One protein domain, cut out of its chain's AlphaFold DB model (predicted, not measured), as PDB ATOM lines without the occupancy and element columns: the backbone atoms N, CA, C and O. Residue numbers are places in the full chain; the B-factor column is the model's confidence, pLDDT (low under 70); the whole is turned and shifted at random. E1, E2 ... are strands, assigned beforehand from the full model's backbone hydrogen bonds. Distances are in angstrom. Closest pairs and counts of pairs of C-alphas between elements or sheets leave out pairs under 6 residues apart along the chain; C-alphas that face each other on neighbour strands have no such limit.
ATOM      1  N   GLY A 189      32.738 -12.141   4.010       74.44
ATOM      2  CA  GLY A 189      31.672 -12.900   4.660       74.44
ATOM      3  C   GLY A 189      30.632 -11.924   5.197       74.44
ATOM      4  O   GLY A 189      31.006 -10.965   5.869       74.44
ATOM      5  N   THR A 190      29.345 -12.134   4.922       81.81
ATOM      6  CA  THR A 190      28.256 -11.366   5.548       81.81
ATOM      7  C   THR A 190      27.217 -12.292   6.167       81.81
ATOM      8  O   THR A 190      26.968 -13.394   5.682       81.81
ATOM      9  N   ARG A 191      26.600 -11.838   7.258       83.38
ATOM     10  CA  ARG A 191      25.483 -12.506   7.923       83.38
ATOM     11  C   ARG A 191      24.502 -11.453   8.427       83.38
ATOM     12  O   ARG A 191      24.896 -10.533   9.144       83.38
ATOM     13  N   ASP A 192      23.235 -11.604   8.065       85.94
ATOM     14  CA  ASP A 192      22.149 -10.811   8.636       85.94
ATOM     15  C   ASP A 192      21.652 -11.468   9.938       85.94
ATOM     16  O   ASP A 192      21.601 -12.693  10.065       85.94
ATOM     17  N   LEU A 193      21.319 -10.639  10.924       85.06
ATOM     18  CA  LEU A 193      20.972 -11.010  12.291       85.06
ATOM     19  C   LEU A 193      19.656 -10.340  12.668       85.06
ATOM     20  O   LEU A 193      19.608  -9.111  12.727       85.06
ATOM     21  N   PRO A 194      18.585 -11.085  12.959       88.31
ATOM     22  CA  PRO A 194      17.367 -10.466  13.459       88.31
ATOM     23  C   PRO A 194      17.607  -9.942  14.879       88.31
ATOM     24  O   PRO A 194      18.186 -10.651  15.691       88.31
ATOM     25  N   VAL A 195      17.165  -8.728  15.204       88.06
ATOM     26  CA  VAL A 195      17.141  -8.218  16.586       88.06
ATOM     27  C   VAL A 195      15.750  -8.469  17.143       88.06
ATOM     28  O   VAL A 195      14.787  -7.881  16.652       88.06
ATOM     29  N   LEU A 196      15.635  -9.349  18.137       85.88
ATOM     30  CA  LEU A 196      14.358  -9.884  18.609       85.88
ATOM     31  C   LEU A 196      14.082  -9.509  20.070       85.88
ATOM     32  O   LEU A 196      14.965  -9.630  20.918       85.88
ATOM     33  N   ALA A 197      12.848  -9.091  20.358       82.38
ATOM     34  CA  ALA A 197      12.275  -8.979  21.697       82.38
ATOM     35  C   ALA A 197      11.363 -10.196  21.936       82.38
ATOM     36  O   ALA A 197      10.195 -10.195  21.540       82.38
ATOM     37  N   GLY A 198      11.908 -11.274  22.507       78.19
ATOM     38  CA  GLY A 198      11.234 -12.576  22.476       78.19
ATOM     39  C   GLY A 198      11.126 -13.081  21.034       78.19
ATOM     40  O   GLY A 198      12.140 -13.218  20.360       78.19
ATOM     41  N   GLU A 199       9.909 -13.322  20.543       75.75
ATOM     42  CA  GLU A 199       9.666 -13.710  19.141       75.75
ATOM     43  C   GLU A 199       9.423 -12.507  18.209       75.75
ATOM     44  O   GLU A 199       9.379 -12.661  16.990       75.75
ATOM     45  N   GLN A 200       9.270 -11.295  18.755       84.06
ATOM     46  CA  GLN A 200       8.945 -10.111  17.963       84.06
ATOM     47  C   GLN A 200      10.215  -9.457  17.387       84.06
ATOM     48  O   GLN A 200      11.066  -9.001  18.157       84.06
ATOM     49  N   PRO A 201      10.352  -9.320  16.057       90.00
ATOM     50  CA  PRO A 201      11.475  -8.606  15.469       90.00
ATOM     51  C   PRO A 201      11.350  -7.095  15.680       90.00
ATOM     52  O   PRO A 201      10.334  -6.486  15.352       90.00
ATOM     53  N   LEU A 202      12.418  -6.480  16.189       93.44
ATOM     54  CA  LEU A 202      12.581  -5.027  16.223       93.44
ATOM     55  C   LEU A 202      13.304  -4.510  14.975       93.44
ATOM     56  O   LEU A 202      13.110  -3.363  14.587       93.44
ATOM     57  N   GLY A 203      14.126  -5.332  14.328       94.50
ATOM     58  CA  GLY A 203      14.879  -4.954  13.136       94.50
ATOM     59  C   GLY A 203      15.942  -5.987  12.786       94.50
ATOM     60  O   GLY A 203      15.857  -7.140  13.209       94.50
ATOM     61  N   GLY A 204      16.954  -5.567  12.026       92.31
ATOM     62  CA  GLY A 204      18.077  -6.414  11.634       92.31
ATOM     63  C   GLY A 204      19.425  -5.733  11.857       92.31
ATOM     64  O   GLY A 204      19.554  -4.518  11.705       92.31
ATOM     65  N   ALA A 205      20.429  -6.529  12.198       92.88
ATOM     66  CA  ALA A 205      21.832  -6.162  12.153       92.88
ATOM     67  C   ALA A 205      22.534  -6.953  11.043       92.88
ATOM     68  O   ALA A 205      22.124  -8.057  10.708       92.88
ATOM     69  N   ARG A 206      23.609  -6.411  10.486       92.75
ATOM     70  CA  ARG A 206      24.465  -7.084   9.515       92.75
ATOM     71  C   ARG A 206      25.875  -7.143  10.063       92.75
ATOM     72  O   ARG A 206      26.466  -6.103  10.347       92.75
ATOM     73  N   LEU A 207      26.399  -8.354  10.194       88.81
ATOM     74  CA  LEU A 207      27.791  -8.630  10.510       88.81
ATOM     75  C   LEU A 207      28.533  -8.935   9.209       88.81
ATOM     76  O   LEU A 207      28.131  -9.820   8.461       88.81
ATOM     77  N   GLY A 208      29.603  -8.199   8.938       87.31
ATOM     78  CA  GLY A 208      30.496  -8.428   7.811       87.31
ATOM     79  C   GLY A 208      31.935  -8.618   8.275       87.31
ATOM     80  O   GLY A 208      32.363  -7.978   9.234       87.31
ATOM     81  N   SER A 209      32.697  -9.454   7.581       85.56
ATOM     82  CA  SER A 209      34.145  -9.577   7.750       85.56
ATOM     83  C   SER A 209      34.852  -9.511   6.410       85.56
ATOM     84  O   SER A 209      34.358 -10.057   5.428       85.56
ATOM     85  N   SER A 210      36.012  -8.871   6.384       84.81
ATOM     86  CA  SER A 210      36.892  -8.778   5.234       84.81
ATOM     87  C   SER A 210      38.354  -8.984   5.614       84.81
ATOM     88  O   SER A 210      38.776  -8.647   6.718       84.81
ATOM     89  N   PHE A 211      39.143  -9.521   4.687       79.25
ATOM     90  CA  PHE A 211      40.600  -9.574   4.809       79.25
ATOM     91  C   PHE A 211      41.226  -8.437   3.998       79.25
ATOM     92  O   PHE A 211      40.907  -8.274   2.820       79.25
ATOM     93  N   ALA A 212      42.095  -7.647   4.625       74.88
ATOM     94  CA  ALA A 212      42.860  -6.592   3.964       74.88
ATOM     95  C   ALA A 212      44.152  -6.310   4.741       74.88
ATOM     96  O   ALA A 212      44.160  -6.364   5.969       74.88
ATOM     97  N   ASP A 213      45.232  -5.991   4.024       75.00
ATOM     98  CA  ASP A 213      46.475  -5.450   4.594       75.00
ATOM     99  C   ASP A 213      47.102  -6.298   5.723       75.00
ATOM    100  O   ASP A 213      47.577  -5.770   6.727       75.00
ATOM    101  N   GLY A 214      47.084  -7.631   5.585       78.75
ATOM    102  CA  GLY A 214      47.620  -8.539   6.613       78.75
ATOM    103  C   GLY A 214      46.781  -8.577   7.896       78.75
ATOM    104  O   GLY A 214      47.275  -8.941   8.960       78.75
ATOM    105  N   GLY A 215      45.513  -8.172   7.815       83.12
ATOM    106  CA  GLY A 215      44.583  -8.150   8.930       83.12
ATOM    107  C   GLY A 215      43.189  -8.645   8.554       83.12
ATOM    108  O   GLY A 215      42.739  -8.563   7.411       83.12
ATOM    109  N   VAL A 216      42.475  -9.133   9.563       85.69
ATOM    110  CA  VAL A 216      41.038  -9.385   9.500       85.69
ATOM    111  C   VAL A 216      40.316  -8.156  10.016       85.69
ATOM    112  O   VAL A 216      40.499  -7.766  11.168       85.69
ATOM    113  N   ARG A 217      39.450  -7.572   9.192       89.56
ATOM    114  CA  ARG A 217      38.501  -6.538   9.591       89.56
ATOM    115  C   ARG A 217      37.114  -7.152   9.735       89.56
ATOM    116  O   ARG A 217      36.662  -7.857   8.848       89.56
ATOM    117  N   ALA A 218      36.403  -6.845  10.807       90.06
ATOM    118  CA  ALA A 218      34.977  -7.131  10.917       90.06
ATOM    119  C   ALA A 218      34.209  -5.864  11.295       90.06
ATOM    120  O   ALA A 218      34.766  -4.951  11.909       90.06
ATOM    121  N   ALA A 219      32.941  -5.795  10.903       92.44
ATOM    122  CA  ALA A 219      32.039  -4.706  11.230       92.44
ATOM    123  C   ALA A 219      30.622  -5.232  11.457       92.44
ATOM    124  O   ALA A 219      30.159  -6.108  10.731       92.44
ATOM    125  N   ILE A 220      29.925  -4.680  12.445       93.12
ATOM    126  CA  ILE A 220      28.502  -4.919  12.671       93.12
ATOM    127  C   ILE A 220      27.743  -3.597  12.697       93.12
ATOM    128  O   ILE A 220      28.179  -2.616  13.307       93.12
ATOM    129  N   ARG A 221      26.591  -3.591  12.030       94.75
ATOM    130  CA  ARG A 221      25.732  -2.421  11.868       94.75
ATOM    131  C   ARG A 221      24.265  -2.817  11.969       94.75
ATOM    132  O   ARG A 221      23.880  -3.824  11.392       94.75
ATOM    133  N   ALA A 222      23.447  -2.021  12.653       95.75
ATOM    134  CA  ALA A 222      21.989  -2.150  12.627       95.75
ATOM    135  C   ALA A 222      21.367  -0.792  12.305       95.75
ATOM    136  O   ALA A 222      21.369   0.113  13.135       95.75
ATOM    137  N   ASP A 223      20.874  -0.649  11.077       95.44
ATOM    138  CA  ASP A 223      20.435   0.635  10.524       95.44
ATOM    139  C   ASP A 223      19.069   1.100  11.022       95.44
ATOM    140  O   ASP A 223      18.812   2.299  11.113       95.44
ATOM    141  N   ALA A 224      18.185   0.155  11.326       95.50
ATOM    142  CA  ALA A 224      16.813   0.450  11.693       95.50
ATOM    143  C   ALA A 224      16.300  -0.566  12.714       95.50
ATOM    144  O   ALA A 224      16.010  -1.715  12.383       95.50
ATOM    145  N   LEU A 225      16.176  -0.112  13.960       96.81
ATOM    146  CA  LEU A 225      15.505  -0.798  15.057       96.81
ATOM    147  C   LEU A 225      14.229  -0.044  15.408       96.81
ATOM    148  O   LEU A 225      14.256   1.162  15.646       96.81
ATOM    149  N   THR A 226      13.121  -0.765  15.445       97.12
ATOM    150  CA  THR A 226      11.783  -0.271  15.755       97.12
ATOM    151  C   THR A 226      11.640  -0.123  17.266       97.12
ATOM    152  O   THR A 226      11.715  -1.107  18.000       97.12
ATOM    153  N   LEU A 227      11.432   1.108  17.735       96.81
ATOM    154  CA  LEU A 227      11.330   1.465  19.149       96.81
ATOM    155  C   LEU A 227       9.928   1.998  19.469       96.81
ATOM    156  O   LEU A 227       9.389   2.844  18.749       96.81
ATOM    157  N   GLN A 228       9.345   1.518  20.571       96.25
ATOM    158  CA  GLN A 228       8.029   1.961  21.038       96.25
ATOM    159  C   GLN A 228       8.107   3.361  21.679       96.25
ATOM    160  O   GLN A 228       9.117   3.679  22.317       96.25
ATOM    161  N   PRO A 229       7.057   4.192  21.560       95.56
ATOM    162  CA  PRO A 229       6.991   5.489  22.233       95.56
ATOM    163  C   PRO A 229       6.961   5.370  23.769       95.56
ATOM    164  O   PRO A 229       6.669   4.314  24.331       95.56
ATOM    165  N   GLY A 230       7.246   6.475  24.462       95.31
ATOM    166  CA  GLY A 230       7.061   6.629  25.909       95.31
ATOM    167  C   GLY A 230       8.188   6.091  26.800       95.31
ATOM    168  O   GLY A 230       7.987   5.964  28.006       95.31
ATOM    169  N   ARG A 231       9.362   5.745  26.251       96.00
ATOM    170  CA  ARG A 231      10.468   5.127  27.013       96.00
ATOM    171  C   ARG A 231      11.843   5.647  26.596       96.00
ATOM    172  O   ARG A 231      12.006   6.183  25.504       96.00
ATOM    173  N   PHE A 232      12.835   5.446  27.459       96.25
ATOM    174  CA  PHE A 232      14.245   5.515  27.076       96.25
ATOM    175  C   PHE A 232      14.715   4.148  26.592       96.25
ATOM    176  O   PHE A 232      14.304   3.124  27.140       96.25
ATOM    177  N   TYR A 233      15.618   4.146  25.619       96.12
ATOM    178  CA  TYR A 233      16.311   2.948  25.166       96.12
ATOM    179  C   TYR A 233      17.816   3.155  25.225       96.12
ATOM    180  O   TYR A 233      18.305   4.248  24.947       96.12
ATOM    181  N   ARG A 234      18.556   2.095  25.533       95.75
ATOM    182  CA  ARG A 234      20.005   2.027  25.347       95.75
ATOM    183  C   ARG A 234      20.287   0.990  24.269       95.75
ATOM    184  O   ARG A 234      19.906  -0.169  24.405       95.75
ATOM    185  N   LEU A 235      20.885   1.433  23.168       95.44
ATOM    186  CA  LEU A 235      21.269   0.582  22.046       95.44
ATOM    187  C   LEU A 235      22.751   0.265  22.185       95.44
ATOM    188  O   LEU A 235      23.581   1.177  22.172       95.44
ATOM    189  N   THR A 236      23.092  -1.011  22.307       92.31
ATOM    190  CA  THR A 236      24.482  -1.456  22.421       92.31
ATOM    191  C   THR A 236      24.822  -2.348  21.240       92.31
ATOM    192  O   THR A 236      24.135  -3.327  20.985       92.31
ATOM    193  N   THR A 237      25.917  -2.049  20.552       91.56
ATOM    194  CA  THR A 237      26.488  -2.929  19.529       91.56
ATOM    195  C   THR A 237      27.837  -3.425  20.019       91.56
ATOM    196  O   THR A 237      28.659  -2.625  20.462       91.56
ATOM    197  N   CYS A 238      28.086  -4.725  19.934       85.44
ATOM    198  CA  CYS A 238      29.337  -5.372  20.299       85.44
ATOM    199  C   CYS A 238      29.879  -6.195  19.129       85.44
ATOM    200  O   CYS A 238      29.127  -6.854  18.418       85.44
ATOM    201  N   LEU A 239      31.198  -6.192  18.972       86.56
ATOM    202  CA  LEU A 239      31.939  -7.017  18.026       86.56
ATOM    203  C   LEU A 239      33.102  -7.689  18.762       86.56
ATOM    204  O   LEU A 239      33.798  -7.029  19.539       86.56
ATOM    205  N   ARG A 240      33.327  -8.976  18.507       81.81
ATOM    206  CA  ARG A 240      34.483  -9.755  18.970       81.81
ATOM    207  C   ARG A 240      35.123 -10.464  17.781       81.81
ATOM    208  O   ARG A 240      34.400 -10.904  16.905       81.81
ATOM    209  N   ILE A 241      36.446 -10.579  17.745       80.94
ATOM    210  CA  ILE A 241      37.196 -11.429  16.815       80.94
ATOM    211  C   ILE A 241      38.079 -12.343  17.663       80.94
ATOM    212  O   ILE A 241      38.887 -11.838  18.439       80.94
ATOM    213  N   GLU A 242      37.937 -13.658  17.536       72.75
ATOM    214  CA  GLU A 242      38.706 -14.643  18.307       72.75
ATOM    215  C   GLU A 242      39.222 -15.795  17.444       72.75
ATOM    216  O   GLU A 242      38.693 -16.065  16.368       72.75
ATOM    217  N   GLY A 243      40.273 -16.465  17.912       70.56
ATOM    218  CA  GLY A 243      40.806 -17.685  17.312       70.56
ATOM    219  C   GLY A 243      42.079 -18.158  18.024       70.56
ATOM    220  O   GLY A 243      42.569 -17.462  18.913       70.56
ATOM    221  N   PRO A 244      42.644 -19.317  17.641       59.91
ATOM    222  CA  PRO A 244      43.738 -19.983  18.361       59.91
ATOM    223  C   PRO A 244      44.974 -19.111  18.624       59.91
ATOM    224  O   PRO A 244      45.685 -19.315  19.600       59.91
ATOM    225  N   SER A 245      45.240 -18.139  17.749       61.84
ATOM    226  CA  SER A 245      46.416 -17.264  17.814       61.84
ATOM    227  C   SER A 245      46.091 -15.797  18.086       61.84
ATOM    228  O   SER A 245      46.991 -14.962  18.053       61.84
ATOM    229  N   VAL A 246      44.820 -15.459  18.305       65.75
ATOM    230  CA  VAL A 246      44.381 -14.089  18.572       65.75
ATOM    231  C   VAL A 246      43.670 -14.073  19.907       65.75
ATOM    232  O   VAL A 246      42.569 -14.600  20.055       65.75
ATOM    233  N   ALA A 247      44.296 -13.409  20.872       59.69
ATOM    234  CA  ALA A 247      43.657 -13.083  22.131       59.69
ATOM    235  C   ALA A 247      42.440 -12.185  21.824       59.69
ATOM    236  O   ALA A 247      42.605 -11.109  21.247       59.69
ATOM    237  N   GLY A 248      41.228 -12.684  22.094       66.50
ATOM    238  CA  GLY A 248      39.967 -12.184  21.535       66.50
ATOM    239  C   GLY A 248      39.831 -10.656  21.535       66.50
ATOM    240  O   GLY A 248      39.568 -10.042  22.571       66.50
ATOM    241  N   ALA A 249      39.978 -10.031  20.364       77.38
ATOM    242  CA  ALA A 249      39.824  -8.591  20.204       77.38
ATOM    243  C   ALA A 249      38.343  -8.233  20.275       77.38
ATOM    244  O   ALA A 249      37.514  -8.885  19.647       77.38
ATOM    245  N   ARG A 250      37.983  -7.199  21.034       81.00
ATOM    246  CA  ARG A 250      36.581  -6.931  21.351       81.00
ATOM    247  C   ARG A 250      36.303  -5.446  21.520       81.00
ATOM    248  O   ARG A 250      37.113  -4.716  22.079       81.00
ATOM    249  N   ARG A 251      35.138  -4.996  21.053       84.00
ATOM    250  CA  ARG A 251      34.678  -3.608  21.165       84.00
ATOM    251  C   ARG A 251      33.167  -3.561  21.290       84.00
ATOM    252  O   ARG A 251      32.473  -4.268  20.573       84.00
ATOM    253  N   CYS A 252      32.671  -2.705  22.175       84.38
ATOM    254  CA  CYS A 252      31.256  -2.374  22.262       84.38
ATOM    255  C   CYS A 252      31.081  -0.856  22.215       84.38
ATOM    256  O   CYS A 252      31.882  -0.126  22.797       84.38
ATOM    257  N   THR A 253      30.032  -0.388  21.549       90.06
ATOM    258  CA  THR A 253      29.628   1.020  21.524       90.06
ATOM    259  C   THR A 253      28.165   1.104  21.938       90.06
ATOM    260  O   THR A 253      27.381   0.217  21.607       90.06
ATOM    261  N   ARG A 254      27.799   2.161  22.669       93.69
ATOM    262  CA  ARG A 254      26.439   2.371  23.181       93.69
ATOM    263  C   ARG A 254      25.907   3.746  22.782       93.69
ATOM    264  O   ARG A 254      26.671   4.711  22.777       93.69
ATOM    265  N   THR A 255      24.610   3.843  22.516       95.62
ATOM    266  CA  THR A 255      23.862   5.104  22.385       95.62
ATOM    267  C   THR A 255      22.591   5.045  23.229       95.62
ATOM    268  O   THR A 255      22.097   3.963  23.542       95.62
ATOM    269  N   VAL A 256      22.081   6.204  23.648       96.06
ATOM    270  CA  VAL A 256      20.807   6.314  24.375       96.06
ATOM    271  C   VAL A 256      19.822   7.079  23.504       96.06
ATOM    272  O   VAL A 256      20.132   8.173  23.039       96.06
ATOM    273  N   GLU A 257      18.643   6.503  23.315       97.06
ATOM    274  CA  GLU A 257      17.541   7.049  22.532       97.06
ATOM    275  C   GLU A 257      16.397   7.435  23.476       97.06
ATOM    276  O   GLU A 257      15.815   6.583  24.151       97.06
ATOM    277  N   ASP A 258      16.061   8.722  23.525       96.12
ATOM    278  CA  ASP A 258      14.908   9.224  24.275       96.12
ATOM    279  C   ASP A 258      13.669   9.215  23.378       96.12
ATOM    280  O   ASP A 258      13.588   9.958  22.397       96.12
ATOM    281  N   ARG A 259      12.701   8.360  23.711       96.38
ATOM    282  CA  ARG A 259      11.403   8.277  23.034       96.38
ATOM    283  C   ARG A 259      10.256   8.647  23.968       96.38
ATOM    284  O   ARG A 259       9.109   8.357  23.647       96.38
ATOM    285  N   THR A 260      10.522   9.298  25.101       94.88
ATOM    286  CA  THR A 260       9.486   9.654  26.088       94.88
ATOM    287  C   THR A 260       8.450  10.640  25.555       94.88
ATOM    288  O   THR A 260       7.298  10.590  25.973       94.88
ATOM    289  N   THR A 261       8.832  11.490  24.600       94.81
ATOM    290  CA  THR A 261       7.939  12.446  23.925       94.81
ATOM    291  C   THR A 261       7.476  11.983  22.546       94.81
ATOM    292  O   THR A 261       6.733  12.702  21.881       94.81
ATOM    293  N   ALA A 262       7.922  10.812  22.082       94.62
ATOM    294  CA  ALA A 262       7.460  10.270  20.814       94.62
ATOM    295  C   ALA A 262       5.999   9.828  20.957       94.62
ATOM    296  O   ALA A 262       5.650   9.141  21.911       94.62
ATOM    297  N   GLU A 263       5.155  10.205  19.999       95.38
ATOM    298  CA  GLU A 263       3.734   9.824  19.980       95.38
ATOM    299  C   GLU A 263       3.483   8.550  19.162       95.38
ATOM    300  O   GLU A 263       2.441   7.913  19.279       95.38
ATOM    301  N   THR A 264       4.446   8.161  18.325       95.56
ATOM    302  CA  THR A 264       4.350   7.017  17.414       95.56
ATOM    303  C   THR A 264       5.610   6.161  17.472       95.56
ATOM    304  O   THR A 264       6.658   6.578  17.973       95.56
ATOM    305  N   VAL A 265       5.494   4.930  16.971       94.69
ATOM    306  CA  VAL A 265       6.629   4.023  16.777       94.69
ATOM    307  C   VAL A 265       7.637   4.669  15.826       94.69
ATOM    308  O   VAL A 265       7.267   5.191  14.777       94.69
ATOM    309  N   THR A 266       8.920   4.628  16.183       94.81
ATOM    310  CA  THR A 266      10.001   5.233  15.386       94.81
ATOM    311  C   THR A 266      11.156   4.262  15.200       94.81
ATOM    312  O   THR A 266      11.298   3.307  15.961       94.81
ATOM    313  N   THR A 267      11.994   4.501  14.192       96.31
ATOM    314  CA  THR A 267      13.219   3.726  13.970       96.31
ATOM    315  C   THR A 267      14.449   4.469  14.483       96.31
ATOM    316  O   THR A 267      14.533   5.695  14.370       96.31
ATOM    317  N   ALA A 268      15.428   3.730  14.995       96.69
ATOM    318  CA  ALA A 268      16.746   4.241  15.361       96.69
ATOM    319  C   ALA A 268      17.851   3.292  14.882       96.69
ATOM    320  O   ALA A 268      17.652   2.079  14.858       96.69
ATOM    321  N   ALA A 269      19.017   3.834  14.530       97.00
ATOM    322  CA  ALA A 269      20.195   3.031  14.226       97.00
ATOM    323  C   ALA A 269      20.968   2.721  15.516       97.00
ATOM    324  O   ALA A 269      21.200   3.615  16.333       97.00
ATOM    325  N   ALA A 270      21.412   1.476  15.684       95.88
ATOM    326  CA  ALA A 270      22.401   1.150  16.707       95.88
ATOM    327  C   ALA A 270      23.791   1.635  16.250       95.88
ATOM    328  O   ALA A 270      24.050   1.709  15.044       95.88
ATOM    329  N   PRO A 271      24.717   1.953  17.171       95.81
ATOM    330  CA  PRO A 271      26.050   2.401  16.783       95.81
ATOM    331  C   PRO A 271      26.785   1.321  15.981       95.81
ATOM    332  O   PRO A 271      26.796   0.157  16.369       95.81
ATOM    333  N   GLU A 272      27.439   1.694  14.883       95.19
ATOM    334  CA  GLU A 272      28.301   0.773  14.136       95.19
ATOM    335  C   GLU A 272      29.576   0.469  14.939       95.19
ATOM    336  O   GLU A 272      30.186   1.357  15.549       95.19
ATOM    337  N   VAL A 273      30.005  -0.795  14.929       93.56
ATOM    338  CA  VAL A 273      31.279  -1.217  15.519       93.56
ATOM    339  C   VAL A 273      32.104  -1.934  14.472       93.56
ATOM    340  O   VAL A 273      31.639  -2.902  13.884       93.56
ATOM    341  N   ALA A 274      33.353  -1.500  14.307       93.00
ATOM    342  CA  ALA A 274      34.350  -2.179  13.492       93.00
ATOM    343  C   ALA A 274      35.623  -2.474  14.300       93.00
ATOM    344  O   ALA A 274      36.029  -1.681  15.162       93.00
ATOM    345  N   LEU A 275      36.245  -3.613  14.000       90.00
ATOM    346  CA  LEU A 275      37.503  -4.096  14.563       90.00
ATOM    347  C   LEU A 275      38.421  -4.572  13.442       90.00
ATOM    348  O   LEU A 275      37.945  -5.173  12.484       90.00
ATOM    349  N   THR A 276      39.725  -4.354  13.606       89.50
ATOM    350  CA  THR A 276      40.764  -4.938  12.754       89.50
ATOM    351  C   THR A 276      41.776  -5.652  13.639       89.50
ATOM    352  O   THR A 276      42.247  -5.072  14.617       89.50
ATOM    353  N   VAL A 277      42.104  -6.896  13.301       85.31
ATOM    354  CA  VAL A 277      43.096  -7.721  13.992       85.31
ATOM    355  C   VAL A 277      44.198  -8.101  13.005       85.31
ATOM    356  O   VAL A 277      43.874  -8.672  11.963       85.31
ATOM    357  N   PRO A 278      45.477  -7.816  13.301       84.94
ATOM    358  CA  PRO A 278      46.586  -8.275  12.471       84.94
ATOM    359  C   PRO A 278      46.710  -9.800  12.541       84.94
ATOM    360  O   PRO A 278      46.560 -10.391  13.612       84.94
ATOM    361  N   VAL A 279      46.986 -10.438  11.407       78.19
ATOM    362  CA  VAL A 279      47.143 -11.891  11.301       78.19
ATOM    363  C   VAL A 279      48.283 -12.256  10.364       78.19
ATOM    364  O   VAL A 279      48.383 -11.750   9.249       78.19
ATOM    365  N   ASP A 280      49.090 -13.224  10.782       75.81
ATOM    366  CA  ASP A 280      50.040 -13.873   9.884       75.81
ATOM    367  C   ASP A 280      49.248 -14.792   8.941       75.81
ATOM    368  O   ASP A 280      48.435 -15.600   9.399       75.81
ATOM    369  N   GLY A 281      49.434 -14.637   7.626       65.31
ATOM    370  CA  GLY A 281      48.486 -15.056   6.576       65.31
ATOM    371  C   GLY A 281      47.981 -16.507   6.604       65.31
ATOM    372  O   GLY A 281      46.900 -16.777   6.084       65.31
ATOM    373  N   GLU A 282      48.682 -17.441   7.248       62.41
ATOM    374  CA  GLU A 282      48.206 -18.823   7.399       62.41
ATOM    375  C   GLU A 282      47.166 -19.010   8.515       62.41
ATOM    376  O   GLU A 282      46.350 -19.927   8.450       62.41
ATOM    377  N   ARG A 283      47.156 -18.137   9.528       62.62
ATOM    378  CA  ARG A 283      46.316 -18.280  10.731       62.62
ATOM    379  C   ARG A 283      44.964 -17.579  10.622       62.62
ATOM    380  O   ARG A 283      44.054 -17.887  11.393       62.62
ATOM    381  N   ALA A 284      44.796 -16.705   9.627       62.31
ATOM    382  CA  ALA A 284      43.546 -15.992   9.353       62.31
ATOM    383  C   ALA A 284      42.349 -16.944   9.146       62.31
ATOM    384  O   ALA A 284      41.240 -16.630   9.573       62.31
ATOM    385  N   ALA A 285      42.610 -18.131   8.573       59.66
ATOM    386  CA  ALA A 285      41.660 -19.225   8.318       59.66
ATOM    387  C   ALA A 285      40.845 -19.667   9.545       59.66
ATOM    388  O   ALA A 285      39.772 -20.244   9.405       59.66
ATOM    389  N   SER A 286      41.356 -19.399  10.747       66.75
ATOM    390  CA  SER A 286      40.790 -19.896  12.001       66.75
ATOM    391  C   SER A 286      40.093 -18.824  12.844       66.75
ATOM    392  O   SER A 286      39.656 -19.125  13.953       66.75
ATOM    393  N   LEU A 287      39.997 -17.581  12.351       72.12
ATOM    394  CA  LEU A 287      39.370 -16.500  13.110       72.12
ATOM    395  C   LEU A 287      37.857 -16.442  12.907       72.12
ATOM    396  O   LEU A 287      37.349 -16.527  11.786       72.12
ATOM    397  N   LEU A 288      37.152 -16.203  14.007       73.81
ATOM    398  CA  LEU A 288      35.712 -16.017  14.077       73.81
ATOM    399  C   LEU A 288      35.409 -14.593  14.531       73.81
ATOM    400  O   LEU A 288      35.909 -14.149  15.562       73.81
ATOM    401  N   ALA A 289      34.587 -13.875  13.768       81.19
ATOM    402  CA  ALA A 289      34.024 -12.605  14.200       81.19
ATOM    403  C   ALA A 289      32.595 -12.815  14.713       81.19
ATOM    404  O   ALA A 289      31.774 -13.376  13.996       81.19
ATOM    405  N   HIS A 290      32.294 -12.327  15.915       80.31
ATOM    406  CA  HIS A 290      30.992 -12.393  16.572       80.31
ATOM    407  C   HIS A 290      30.417 -10.995  16.725       80.31
ATOM    408  O   HIS A 290      31.066 -10.122  17.301       80.31
ATOM    409  N   GLY A 291      29.199 -10.779  16.245       83.81
ATOM    410  CA  GLY A 291      28.508  -9.498  16.352       83.81
ATOM    411  C   GLY A 291      27.217  -9.614  17.153       83.81
ATOM    412  O   GLY A 291      26.477 -10.572  16.966       83.81
ATOM    413  N   LEU A 292      26.942  -8.636  18.016       86.62
ATOM    414  CA  LEU A 292      25.737  -8.563  18.840       86.62
ATOM    415  C   LEU A 292      25.171  -7.146  18.861       86.62
ATOM    416  O   LEU A 292      25.921  -6.188  19.025       86.62
ATOM    417  N   VAL A 293      23.853  -7.020  18.771       89.62
ATOM    418  CA  VAL A 293      23.127  -5.770  19.020       89.62
ATOM    419  C   VAL A 293      22.107  -6.014  20.122       89.62
ATOM    420  O   VAL A 293      21.319  -6.945  20.009       89.62
ATOM    421  N   THR A 294      22.095  -5.204  21.178       90.12
ATOM    422  CA  THR A 294      21.071  -5.241  22.231       90.12
ATOM    423  C   THR A 294      20.288  -3.935  22.292       90.12
ATOM    424  O   THR A 294      20.803  -2.854  21.997       90.12
ATOM    425  N   VAL A 295      19.021  -4.056  22.684       92.31
ATOM    426  CA  VAL A 295      18.126  -2.953  23.028       92.31
ATOM    427  C   VAL A 295      17.755  -3.130  24.487       92.31
ATOM    428  O   VAL A 295      17.190  -4.153  24.867       92.31
ATOM    429  N   GLU A 296      18.073  -2.141  25.303       93.69
ATOM    430  CA  GLU A 296      17.845  -2.168  26.741       93.69
ATOM    431  C   GLU A 296      16.889  -1.041  27.141       93.69
ATOM    432  O   GLU A 296      16.864   0.017  26.508       93.69
ATOM    433  N   VAL A 297      16.112  -1.250  28.198       94.44
ATOM    434  CA  VAL A 297      15.187  -0.268  28.785       94.44
ATOM    435  C   VAL A 297      15.524  -0.046  30.262       94.44
ATOM    436  O   VAL A 297      16.129  -0.923  30.869       94.44
ATOM    437  N   PRO A 298      15.171   1.096  30.875       93.12
ATOM    438  CA  PRO A 298      15.382   1.290  32.308       93.12
ATOM    439  C   PRO A 298      14.611   0.255  33.145       93.12
ATOM    440  O   PRO A 298      13.400   0.112  32.968       93.12
ATOM    441  N   GLY A 299      15.302  -0.426  34.058       86.69
ATOM    442  CA  GLY A 299      14.749  -1.310  35.086       86.69
ATOM    443  C   GLY A 299      14.920  -0.741  36.508       86.69
ATOM    444  O   GLY A 299      15.345   0.407  36.672       86.69
ATOM    445  N   PRO A 300      14.577  -1.509  37.562       74.88
ATOM    446  CA  PRO A 300      14.538  -1.020  38.946       74.88
ATOM    447  C   PRO A 300      15.904  -0.638  39.532       74.88
ATOM    448  O   PRO A 300      15.977   0.261  40.367       74.88
ATOM    449  N   ALA A 301      16.969  -1.331  39.122       67.94
ATOM    450  CA  ALA A 301      18.329  -1.127  39.632       67.94
ATOM    451  C   ALA A 301      19.325  -0.686  38.545       67.94
ATOM    452  O   ALA A 301      20.283   0.019  38.849       67.94
ATOM    453  N   ASP A 302      19.095  -1.078  37.291       84.88
ATOM    454  CA  ASP A 302      19.919  -0.736  36.128       84.88
ATOM    455  C   ASP A 302      19.078  -0.895  34.843       84.88
ATOM    456  O   ASP A 302      17.858  -1.025  34.907       84.88
ATOM    457  N   TRP A 303      19.698  -0.871  33.668       85.56
ATOM    458  CA  TRP A 303      19.056  -1.183  32.394       85.56
ATOM    459  C   TRP A 303      18.829  -2.695  32.225       85.56
ATOM    460  O   TRP A 303      19.717  -3.501  32.492       85.56
ATOM    461  N   GLU A 304      17.664  -3.074  31.714       84.44
ATOM    462  CA  GLU A 304      17.273  -4.451  31.413       84.44
ATOM    463  C   GLU A 304      17.244  -4.687  29.901       84.44
ATOM    464  O   GLU A 304      16.757  -3.849  29.139       84.44
ATOM    465  N   VAL A 305      17.736  -5.843  29.451       84.56
ATOM    466  CA  VAL A 305      17.707  -6.224  28.032       84.56
ATOM    467  C   VAL A 305      16.263  -6.506  27.607       84.56
ATOM    468  O   VAL A 305      15.657  -7.482  28.043       84.56
ATOM    469  N   LEU A 306      15.726  -5.664  26.723       87.81
ATOM    470  CA  LEU A 306      14.423  -5.852  26.082       87.81
ATOM    471  C   LEU A 306      14.533  -6.771  24.861       87.81
ATOM    472  O   LEU A 306      13.654  -7.596  24.623       87.81
ATOM    473  N   ALA A 307      15.590  -6.592  24.067       87.19
ATOM    474  CA  ALA A 307      15.812  -7.324  22.828       87.19
ATOM    475  C   ALA A 307      17.300  -7.539  22.569       87.19
ATOM    476  O   ALA A 307      18.134  -6.723  22.971       87.19
ATOM    477  N   SER A 308      17.640  -8.577  21.812       86.06
ATOM    478  CA  SER A 308      18.976  -8.693  21.237       86.06
ATOM    479  C   SER A 308      18.970  -9.400  19.893       86.06
ATOM    480  O   SER A 308      18.044 -10.136  19.560       86.06
ATOM    481  N   SER A 309      20.022  -9.193  19.108       82.56
ATOM    482  CA  SER A 309      20.352 -10.121  18.039       82.56
ATOM    483  C   SER A 309      20.858 -11.440  18.629       82.56
ATOM    484  O   SER A 309      21.346 -11.447  19.766       82.56
ATOM    485  N   PRO A 310      20.797 -12.558  17.884       70.81
ATOM    486  CA  PRO A 310      21.739 -13.633  18.140       70.81
ATOM    487  C   PRO A 310      23.144 -13.063  17.956       70.81
ATOM    488  O   PRO A 310      23.341 -12.135  17.158       70.81
ATOM    489  N   THR A 311      24.136 -13.622  18.636       61.06
ATOM    490  CA  THR A 311      25.459 -13.576  18.033       61.06
ATOM    491  C   THR A 311      25.462 -14.534  16.859       61.06
ATOM    492  O   THR A 311      25.044 -15.682  16.955       61.06
ATOM    493  N   ALA A 312      25.907 -14.055  15.709       59.81
ATOM    494  CA  ALA A 312      26.391 -14.962  14.687       59.81
ATOM    495  C   ALA A 312      27.888 -14.826  14.583       59.81
ATOM    496  O   ALA A 312      28.452 -13.760  14.840       59.81
ATOM    497  N   SER A 313      28.480 -15.921  14.147       55.69
ATOM    498  CA  SER A 313      29.876 -15.996  13.784       55.69
ATOM    499  C   SER A 313      29.977 -15.871  12.268       55.69
ATOM    500  O   SER A 313      29.266 -16.560  11.537       55.69
ATOM    501  N   VAL A 314      30.878 -15.027  11.784       55.09
ATOM    502  CA  VAL A 314      31.396 -15.137  10.417       55.09
ATOM    503  C   VAL A 314      32.849 -15.577  10.514       55.09
ATOM    504  O   VAL A 314      33.623 -14.998  11.280       55.09
ATOM    505  N   SER A 315      33.215 -16.633   9.780       55.62
ATOM    506  CA  SER A 315      34.631 -16.953   9.613       55.62
ATOM    507  C   SER A 315      35.254 -15.836   8.798       55.62
ATOM    508  O   SER A 315      34.767 -15.497   7.718       55.62
ATOM    509  N   ALA A 316      36.341 -15.273   9.305       53.25
ATOM    510  CA  ALA A 316      37.052 -14.214   8.616       53.25
ATOM    511  C   ALA A 316      37.747 -14.684   7.326       53.25
ATOM    512  O   ALA A 316      38.258 -13.856   6.573       53.25
TER     513      ALA A 316
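Overview. This is residues 189 to 316 of the 619 residues of an uncharacterized protein of Conexibacter sp. W3-3-2 (UniProt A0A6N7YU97). Two twisted sheets lie face to face as a long, narrow sandwich, with the longer strands of both running along its length. E4, E5, E7, E8 and E9 make one layer and E1, E2, E3 and E6 the other; the sides come near to closing, where E5 comes close to E6 and E1 to E8 and E9. The printed part has 128 residues, with no named helix and nine named strands, E1 to E9 in chain order, and its class is all strand. The sheet of four runs E1, E2, E3, E6, all antiparallel; the other sheet is branched at E7, its neighbour pairs antiparallel. The whole is compact, with a radius of gyration of the C-alphas of 16.0 A, yet elongated, spanning 54 by 28 by 24 A.

Arrangement. In the branched sheet, E4, residues 232 to 243, has E5, residues 246 to 258, on one side and E7, residues 288 to 298, on the other side. E4 and E5 form a hairpin, with N 239 and O 251 2.8 A apart, within hydrogen-bond range. N 238 of E4 and O 292 of E7 are also within that range, at 2.8 A. Across E7 from E4 the pairing is staggered: E8, residues 303 to 308, is beside residues 293 to 298, and E9, residues 312 to 315, beside residues 288 to 290. E7 and E8 are a hairpin at 131 degrees, with N 297 to O 304 at 2.8 A; for E7 and E9, N 289 to O 314 is 2.9 A. In the other sheet, E1, residues 189 to 197, E2, residues 200 to 212, and E3, residues 215 to 227, form a meander, each strand the antiparallel neighbour of the one before. N 193 to O 205 is 2.7 A and N 208 to O 219 is 2.8 A. E6, residues 266 to 278, is an edge strand beside E3, with N 218 to O 275 at 2.8 A. The two sheets make a sandwich, two sheets face to face, their strands at 24 degrees. The closest C-alphas of E4 and E6, those of Leu 235 and Ala 270, are 5.5 A apart. E1 and E5 are apart.

Along the chain. E1 begins at C-alpha 189, (31.672, -12.900, 4.660), and E9 ends at C-alpha 315, (34.631, -16.953, 9.613). From first to last C-alpha, E6 measures 39.1 A, E5 38.0 A, E2 36.9 A, E4 36.6 A, E3 36.1 A, E7 32.3 A and E1 26.1 A.

Size, cuts and confidence. The two C-alphas farthest apart, those of Glu 263 and Glu 282, are 54.4 A apart. The printed part has no cut and no long link. Model confidence is under 70 at residues 244 to 248, 281 to 286, 301 and 311 to 316.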